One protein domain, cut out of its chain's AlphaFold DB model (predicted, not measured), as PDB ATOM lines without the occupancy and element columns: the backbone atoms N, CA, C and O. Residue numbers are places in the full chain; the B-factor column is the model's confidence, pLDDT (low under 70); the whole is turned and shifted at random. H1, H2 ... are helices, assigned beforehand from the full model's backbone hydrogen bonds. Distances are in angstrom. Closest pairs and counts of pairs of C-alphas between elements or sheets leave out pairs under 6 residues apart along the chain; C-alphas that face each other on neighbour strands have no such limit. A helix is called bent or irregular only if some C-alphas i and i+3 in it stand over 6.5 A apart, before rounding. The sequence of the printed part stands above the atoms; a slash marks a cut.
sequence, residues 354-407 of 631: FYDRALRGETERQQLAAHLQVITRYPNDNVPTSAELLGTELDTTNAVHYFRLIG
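This is residues 354 to 407 of the 631 residues of an uncharacterized protein of candidate division KSB1 bacterium (UniProt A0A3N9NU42). Four helices follow one another in a zigzag, each packing on the next along the chain; H2, H3 and H4 run alternately opposite ways as two helical hairpins that share H3. The short H1 sets off the zigzag, packing slantwise on H2 at the side away from H4. The printed part has 54 residues with four named helices, H1, H2, H3 and H4 in that order, and no named strand; the class is all helix. The whole is compact, with a radius of gyration of the C-alphas of 10.1 A, and only just flat, with spans of 28 by 23 by 13 A.

Find C-alpha 354 at (32.937, 28.371, -10.343); from there H1, residues 354 to 359, runs 8.7 A to C-alpha 359. After five residues look for C-alpha 365 at (33.237, 33.645, 2.881), where H2, residues 365 to 375, begins its 15.5 A. H3, residues 383 to 394, is the longest helix by residues and covers 14.8 A; it is only just irregular, with C-alphas 391 and 394 6.6 A apart. H4, residues 396 to 406, covers 15.2 A and ends at C-alpha 406, at (46.752, 41.132, -12.760); it is irregular, with C-alphas 397 and 400 8.1 A apart.

Start at H1, which touches H2 at a steep tilt of 46 degrees, opposite ways; their closest C-alphas, of Phe 354 and His 371, are 5.5 A apart. H2 and H3 form a helical hairpin at a shallow tilt of 22 degrees, and their closest C-alphas, of Leu 372 and Ser 386, are 5.3 A apart. H3 and H4 form the second helical hairpin, at a shallow tilt of 12 degrees; look at Gly 391 and Ala 399, whose C-alphas, the closest of the two, are 3.8 A apart. Helix packing is only just mostly aligned, with 2 of 3 touching pairs at a shallow tilt. H1 and H3 are only just apart, with closest C-alphas at 8.3 A, while H4 is apart from H1 and H2. In H1, H2 and H3 every O i to N i+4 pair is within hydrogen-bond range; in H4 it is 3 of 7, beside 6 of 8 O i to N i+3 pairs.

The two C-alphas farthest apart, of Thr 363 and Gly 407, stand 28.3 A from each other. The printed part has no cut. The links H1 to H2 and H3 to H4 are tight, and the link H2 to H3, of 7 residues, is short; no link is long. The mean pLDDT of the printed part is 72.3, and 17 residues are under 70: look at 358 to 363, 367, 370, 373 to 380 and 405.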
ATOM      1  N   PHE A 354      32.651  27.865 -11.691       72.12
ATOM      2  CA  PHE A 354      32.937  28.371 -10.343       72.12
ATOM      3  C   PHE A 354      32.699  29.885 -10.220       72.12
ATOM      4  O   PHE A 354      32.302  30.334  -9.146       72.12
ATOM      5  N   TYR A 355      32.886  30.662 -11.296       71.19
ATOM      6  CA  TYR A 355      32.583  32.099 -11.325       71.19
ATOM      7  C   TYR A 355      31.084  32.374 -11.213       71.19
ATOM      8  O   TYR A 355      30.663  33.171 -10.377       71.19
ATOM      9  N   ASP A 356      30.271  31.666 -11.997       73.38
ATOM     10  CA  ASP A 356      28.815  31.784 -11.949       73.38
ATOM     11  C   ASP A 356      28.270  31.428 -10.557       73.38
ATOM     12  O   ASP A 356      27.449  32.153  -9.997       73.38
ATOM     13  N   ARG A 357      28.807  30.371  -9.935       72.69
ATOM     14  CA  ARG A 357      28.441  29.985  -8.568       72.69
ATOM     15  C   ARG A 357      28.872  31.023  -7.523       72.69
ATOM     16  O   ARG A 357      28.089  31.331  -6.629       72.69
ATOM     17  N   ALA A 358      30.073  31.591  -7.657       69.56
ATOM     18  CA  ALA A 358      30.552  32.662  -6.784       69.56
ATOM     19  C   ALA A 358      29.637  33.902  -6.833       69.56
ATOM     20  O   ALA A 358      29.351  34.490  -5.793       69.56
ATOM     21  N   LEU A 359      29.134  34.271  -8.018       69.12
ATOM     22  CA  LEU A 359      28.230  35.414  -8.195       69.12
ATOM     23  C   LEU A 359      26.779  35.136  -7.767       69.12
ATOM     24  O   LEU A 359      26.083  36.057  -7.348       69.12
ATOM     25  N   ARG A 360      26.307  33.885  -7.849       69.00
ATOM     26  CA  ARG A 360      24.906  33.505  -7.567       69.00
ATOM     27  C   ARG A 360      24.559  33.303  -6.085       69.00
ATOM     28  O   ARG A 360      23.480  32.792  -5.791       69.00
ATOM     29  N   GLY A 361      25.405  33.745  -5.152       59.03
ATOM     30  CA  GLY A 361      25.027  33.847  -3.735       59.03
ATOM     31  C   GLY A 361      25.669  32.828  -2.793       59.03
ATOM     32  O   GLY A 361      25.031  32.399  -1.835       59.03
ATOM     33  N   GLU A 362      26.934  32.463  -3.020       62.16
ATOM     34  CA  GLU A 362      27.758  31.825  -1.985       62.16
ATOM     35  C   GLU A 362      27.909  32.781  -0.787       62.16
ATOM     36  O   GLU A 362      28.698  33.723  -0.818       62.16
ATOM     37  N   THR A 363      27.139  32.560   0.278       58.25
ATOM     38  CA  THR A 363      27.161  33.394   1.493       58.25
ATOM     39  C   THR A 363      28.330  33.073   2.423       58.25
ATOM     40  O   THR A 363      28.724  33.913   3.233       58.25
ATOM     41  N   GLU A 364      28.923  31.882   2.318       74.00
ATOM     42  CA  GLU A 364      30.042  31.485   3.169       74.00
ATOM     43  C   GLU A 364      31.380  31.983   2.599       74.00
ATOM     44  O   GLU A 364      31.888  31.480   1.595       74.00
ATOM     45  N   ARG A 365      31.991  32.961   3.286       72.81
ATOM     46  CA  ARG A 365      33.237  33.645   2.881       72.81
ATOM     47  C   ARG A 365      34.373  32.691   2.488       72.81
ATOM     48  O   ARG A 365      35.120  32.986   1.558       72.81
ATOM     49  N   GLN A 366      34.511  31.560   3.184       70.06
ATOM     50  CA  GLN A 366      35.544  30.558   2.894       70.06
ATOM     51  C   GLN A 366      35.288  29.823   1.575       70.06
ATOM     52  O   GLN A 366      36.225  29.606   0.807       70.06
ATOM     53  N   GLN A 367      34.031  29.477   1.288       69.69
ATOM     54  CA  GLN A 367      33.681  28.824   0.033       69.69
ATOM     55  C   GLN A 367      33.834  29.805  -1.133       69.69
ATOM     56  O   GLN A 367      34.488  29.461  -2.115       69.69
ATOM     57  N   LEU A 368      33.375  31.053  -0.994       74.50
ATOM     58  CA  LEU A 368      33.577  32.098  -2.004       74.50
ATOM     59  C   LEU A 368      35.068  32.310  -2.327       74.50
ATOM     60  O   LEU A 368      35.455  32.317  -3.496       74.50
ATOM     61  N   ALA A 369      35.926  32.412  -1.306       72.69
ATOM     62  CA  ALA A 369      37.370  32.527  -1.500       72.69
ATOM     63  C   ALA A 369      37.952  31.312  -2.244       72.69
ATOM     64  O   ALA A 369      38.733  31.487  -3.180       72.69
ATOM     65  N   ALA A 370      37.528  30.092  -1.897       67.81
ATOM     66  CA  ALA A 370      37.955  28.877  -2.587       67.81
ATOM     67  C   ALA A 370      37.529  28.869  -4.069       67.81
ATOM     68  O   ALA A 370      38.340  28.535  -4.932       67.81
ATOM     69  N   HIS A 371      36.301  29.297  -4.389       72.62
ATOM     70  CA  HIS A 371      35.808  29.414  -5.770       72.62
ATOM     71  C   HIS A 371      36.618  30.426  -6.579       72.62
ATOM     72  O   HIS A 371      37.060  30.128  -7.686       72.62
ATOM     73  N   LEU A 372      36.883  31.605  -6.020       73.75
ATOM     74  CA  LEU A 372      37.679  32.625  -6.700       73.75
ATOM     75  C   LEU A 372      39.134  32.179  -6.883       73.75
ATOM     76  O   LEU A 372      39.733  32.434  -7.927       73.75
ATOM     77  N   GLN A 373      39.685  31.429  -5.927       69.75
ATOM     78  CA  GLN A 373      40.998  30.805  -6.079       69.75
ATOM     79  C   GLN A 373      41.000  29.751  -7.195       69.75
ATOM     80  O   GLN A 373      41.982  29.655  -7.934       69.75
ATOM     81  N   VAL A 374      39.897  29.011  -7.390       66.75
ATOM     82  CA  VAL A 374      39.725  28.116  -8.548       66.75
ATOM     83  C   VAL A 374      39.820  28.877  -9.863       66.75
ATOM     84  O   VAL A 374      40.463  28.414 -10.803       66.75
ATOM     85  N   ILE A 375      39.223  30.058  -9.924       65.69
ATOM     86  CA  ILE A 375      39.215  30.884 -11.130       65.69
ATOM     87  C   ILE A 375      40.609  31.427 -11.415       65.69
ATOM     88  O   ILE A 375      41.030  31.454 -12.564       65.69
ATOM     89  N   THR A 376      41.394  31.748 -10.387       63.28
ATOM     90  CA  THR A 376      42.793  32.154 -10.585       63.28
ATOM     91  C   THR A 376      43.724  31.024 -11.064       63.28
ATOM     92  O   THR A 376      44.877  31.304 -11.378       63.28
ATOM     93  N   ARG A 377      43.258  29.762 -11.175       61.09
ATOM     94  CA  ARG A 377      44.086  28.591 -11.555       61.09
ATOM     95  C   ARG A 377      44.648  28.629 -12.970       61.09
ATOM     96  O   ARG A 377      45.663  27.987 -13.223       61.09
ATOM     97  N   TYR A 378      43.978  29.315 -13.893       56.66
ATOM     98  CA  TYR A 378      44.362  29.357 -15.302       56.66
ATOM     99  C   TYR A 378      44.166  30.763 -15.855       56.66
ATOM    100  O   TYR A 378      43.250  31.450 -15.412       56.66
ATOM    101  N   PRO A 379      44.957  31.193 -16.848       56.88
ATOM    102  CA  PRO A 379      44.666  32.415 -17.584       56.88
ATOM    103  C   PRO A 379      43.265  32.327 -18.197       56.88
ATOM    104  O   PRO A 379      43.003  31.480 -19.048       56.88
ATOM    105  N   ASN A 380      42.365  33.168 -17.708       67.94
ATOM    106  CA  ASN A 380      41.006  33.324 -18.203       67.94
ATOM    107  C   ASN A 380      40.548  34.767 -17.986       67.94
ATOM    108  O   ASN A 380      41.190  35.528 -17.254       67.94
ATOM    109  N   ASP A 381      39.424  35.117 -18.598       71.06
ATOM    110  CA  ASP A 381      38.919  36.490 -18.608       71.06
ATOM    111  C   ASP A 381      38.435  36.966 -17.227       71.06
ATOM    112  O   ASP A 381      38.382  38.167 -16.977       71.06
ATOM    113  N   ASN A 382      38.174  36.042 -16.293       74.94
ATOM    114  CA  ASN A 382      37.697  36.347 -14.941       74.94
ATOM    115  C   ASN A 382      38.835  36.509 -13.914       74.94
ATOM    116  O   ASN A 382      38.581  36.940 -12.787       74.94
ATOM    117  N   VAL A 383      40.095  36.215 -14.275       72.25
ATOM    118  CA  VAL A 383      41.257  36.377 -13.374       72.25
ATOM    119  C   VAL A 383      41.371  37.801 -12.813       72.25
ATOM    120  O   VAL A 383      41.581  37.909 -11.603       72.25
ATOM    121  N   PRO A 384      41.208  38.886 -13.607       75.62
ATOM    122  CA  PRO A 384      41.223  40.256 -13.101       75.62
ATOM    123  C   PRO A 384      40.270  40.482 -11.927       75.62
ATOM    124  O   PRO A 384      40.706  40.861 -10.842       75.62
ATOM    125  N   THR A 385      38.991  40.170 -12.125       80.06
ATOM    126  CA  THR A 385      37.934  40.393 -11.135       80.06
ATOM    127  C   THR A 385      38.099  39.497  -9.912       80.06
ATOM    128  O   THR A 385      37.944  39.958  -8.783       80.06
ATOM    129  N   SER A 386      38.452  38.221 -10.103       78.56
ATOM    130  CA  SER A 386      38.641  37.290  -8.986       78.56
ATOM    131  C   SER A 386      39.852  37.644  -8.130       78.56
ATOM    132  O   SER A 386      39.752  37.637  -6.906       78.56
ATOM    133  N   ALA A 387      40.984  37.982  -8.750       79.31
ATOM    134  CA  ALA A 387      42.175  38.405  -8.024       79.31
ATOM    135  C   ALA A 387      41.961  39.752  -7.317       79.31
ATOM    136  O   ALA A 387      42.477  39.949  -6.217       79.31
ATOM    137  N   GLU A 388      41.181  40.660  -7.912       83.12
ATOM    138  CA  GLU A 388      40.809  41.912  -7.260       83.12
ATOM    139  C   GLU A 388      39.995  41.653  -5.992       83.12
ATOM    140  O   GLU A 388      40.454  42.022  -4.916       83.12
ATOM    141  N   LEU A 389      38.878  40.923  -6.092       82.50
ATOM    142  CA  LEU A 389      38.005  40.608  -4.955       82.50
ATOM    143  C   LEU A 389      38.734  39.830  -3.843       82.50
ATOM    144  O   LEU A 389      38.555  40.094  -2.649       82.50
ATOM    145  N   LEU A 390      39.614  38.896  -4.225       81.50
ATOM    146  CA  LEU A 390      40.474  38.185  -3.280       81.50
ATOM    147  C   LEU A 390      41.419  39.144  -2.550       81.50
ATOM    148  O   LEU A 390      41.494  39.109  -1.324       81.50
ATOM    149  N   GLY A 391      42.117  40.015  -3.278       80.56
ATOM    150  CA  GLY A 391      43.094  40.932  -2.696       80.56
ATOM    151  C   GLY A 391      42.493  42.116  -1.934       80.56
ATOM    152  O   GLY A 391      43.173  42.683  -1.075       80.56
ATOM    153  N   THR A 392      41.250  42.509  -2.218       81.69
ATOM    154  CA  THR A 392      40.587  43.649  -1.564       81.69
ATOM    155  C   THR A 392      39.752  43.250  -0.356       81.69
ATOM    156  O   THR A 392      39.760  43.982   0.632       81.69
ATOM    157  N   GLU A 393      39.055  42.111  -0.405       83.25
ATOM    158  CA  GLU A 393      37.997  41.800   0.567       83.25
ATOM    159  C   GLU A 393      38.183  40.454   1.269       83.25
ATOM    160  O   GLU A 393      37.941  40.341   2.474       83.25
ATOM    161  N   LEU A 394      38.616  39.415   0.555       79.44
ATOM    162  CA  LEU A 394      38.546  38.048   1.083       79.44
ATOM    163  C   LEU A 394      39.847  37.570   1.734       79.44
ATOM    164  O   LEU A 394      39.788  36.934   2.783       79.44
ATOM    165  N   ASP A 395      40.998  37.909   1.155       76.19
ATOM    166  CA  ASP A 395      42.336  37.504   1.602       76.19
ATOM    167  C   ASP A 395      43.335  38.667   1.454       76.19
ATOM    168  O   ASP A 395      44.313  38.644   0.696       76.19
ATOM    169  N   THR A 396      43.065  39.731   2.211       79.12
ATOM    170  CA  THR A 396      43.841  40.980   2.194       79.12
ATOM    171  C   THR A 396      45.287  40.800   2.658       79.12
ATOM    172  O   THR A 396      46.167  41.547   2.225       79.12
ATOM    173  N   THR A 397      45.562  39.785   3.482       77.69
ATOM    174  CA  THR A 397      46.916  39.420   3.926       77.69
ATOM    175  C   THR A 397      47.814  39.050   2.745       77.69
ATOM    176  O   THR A 397      49.001  39.375   2.747       77.69
ATOM    177  N   ASN A 398      47.248  38.437   1.701       70.69
ATOM    178  CA  ASN A 398      47.967  38.031   0.495       70.69
ATOM    179  C   ASN A 398      47.662  38.929  -0.714       70.69
ATOM    180  O   ASN A 398      47.954  38.556  -1.848       70.69
ATOM    181  N   ALA A 399      47.134  40.139  -0.499       76.06
ATOM    182  CA  ALA A 399      46.710  41.049  -1.567       76.06
ATOM    183  C   ALA A 399      47.774  41.286  -2.650       76.06
ATOM    184  O   ALA A 399      47.467  41.278  -3.837       76.06
ATOM    185  N   VAL A 400      49.043  41.448  -2.256       74.62
ATOM    186  CA  VAL A 400      50.159  41.644  -3.200       74.62
ATOM    187  C   VAL A 400      50.290  40.463  -4.162       74.62
ATOM    188  O   VAL A 400      50.595  40.656  -5.334       74.62
ATOM    189  N   HIS A 401      50.027  39.244  -3.697       72.06
ATOM    190  CA  HIS A 401      50.104  38.042  -4.517       72.06
ATOM    191  C   HIS A 401      49.004  37.999  -5.573       72.06
ATOM    192  O   HIS A 401      49.301  37.771  -6.742       72.06
ATOM    193  N   TYR A 402      47.763  38.304  -5.193       75.44
ATOM    194  CA  TYR A 402      46.663  38.385  -6.153       75.44
ATOM    195  C   TYR A 402      46.857  39.545  -7.132       75.44
ATOM    196  O   TYR A 402      46.719  39.365  -8.340       75.44
ATOM    197  N   PHE A 403      47.289  40.713  -6.651       79.06
ATOM    198  CA  PHE A 403      47.549  41.852  -7.526       79.06
ATOM    199  C   PHE A 403      48.725  41.615  -8.484       79.06
ATOM    200  O   PHE A 403      48.694  42.124  -9.597       79.06
ATOM    201  N   ARG A 404      49.706  40.769  -8.140       73.19
ATOM    202  CA  ARG A 404      50.750  40.302  -9.078       73.19
ATOM    203  C   ARG A 404      50.217  39.464 -10.238       73.19
ATOM    204  O   ARG A 404      50.866  39.428 -11.281       73.19
ATOM    205  N   LEU A 405      49.062  38.809 -10.092       67.44
ATOM    206  CA  LEU A 405      48.443  38.061 -11.193       67.44
ATOM    207  C   LEU A 405      47.934  39.001 -12.292       67.44
ATOM    208  O   LEU A 405      47.990  38.665 -13.475       67.44
ATOM    209  N   ILE A 406      47.458  40.181 -11.891       72.12
ATOM    210  CA  ILE A 406      46.752  41.132 -12.760       72.12
ATOM    211  C   ILE A 406      47.603  42.357 -13.120       72.12
ATOM    212  O   ILE A 406      47.346  43.000 -14.139       72.12
ATOM    213  N   GLY A 407      48.628  42.647 -12.315       76.19
ATOM    214  CA  GLY A 407      49.472  43.834 -12.408       76.19
ATOM    215  C   GLY A 407      48.697  45.148 -12.274       76.19
ATOM    216  O   GLY A 407      47.532  45.198 -11.866       76.19
TER     217      GLY A 407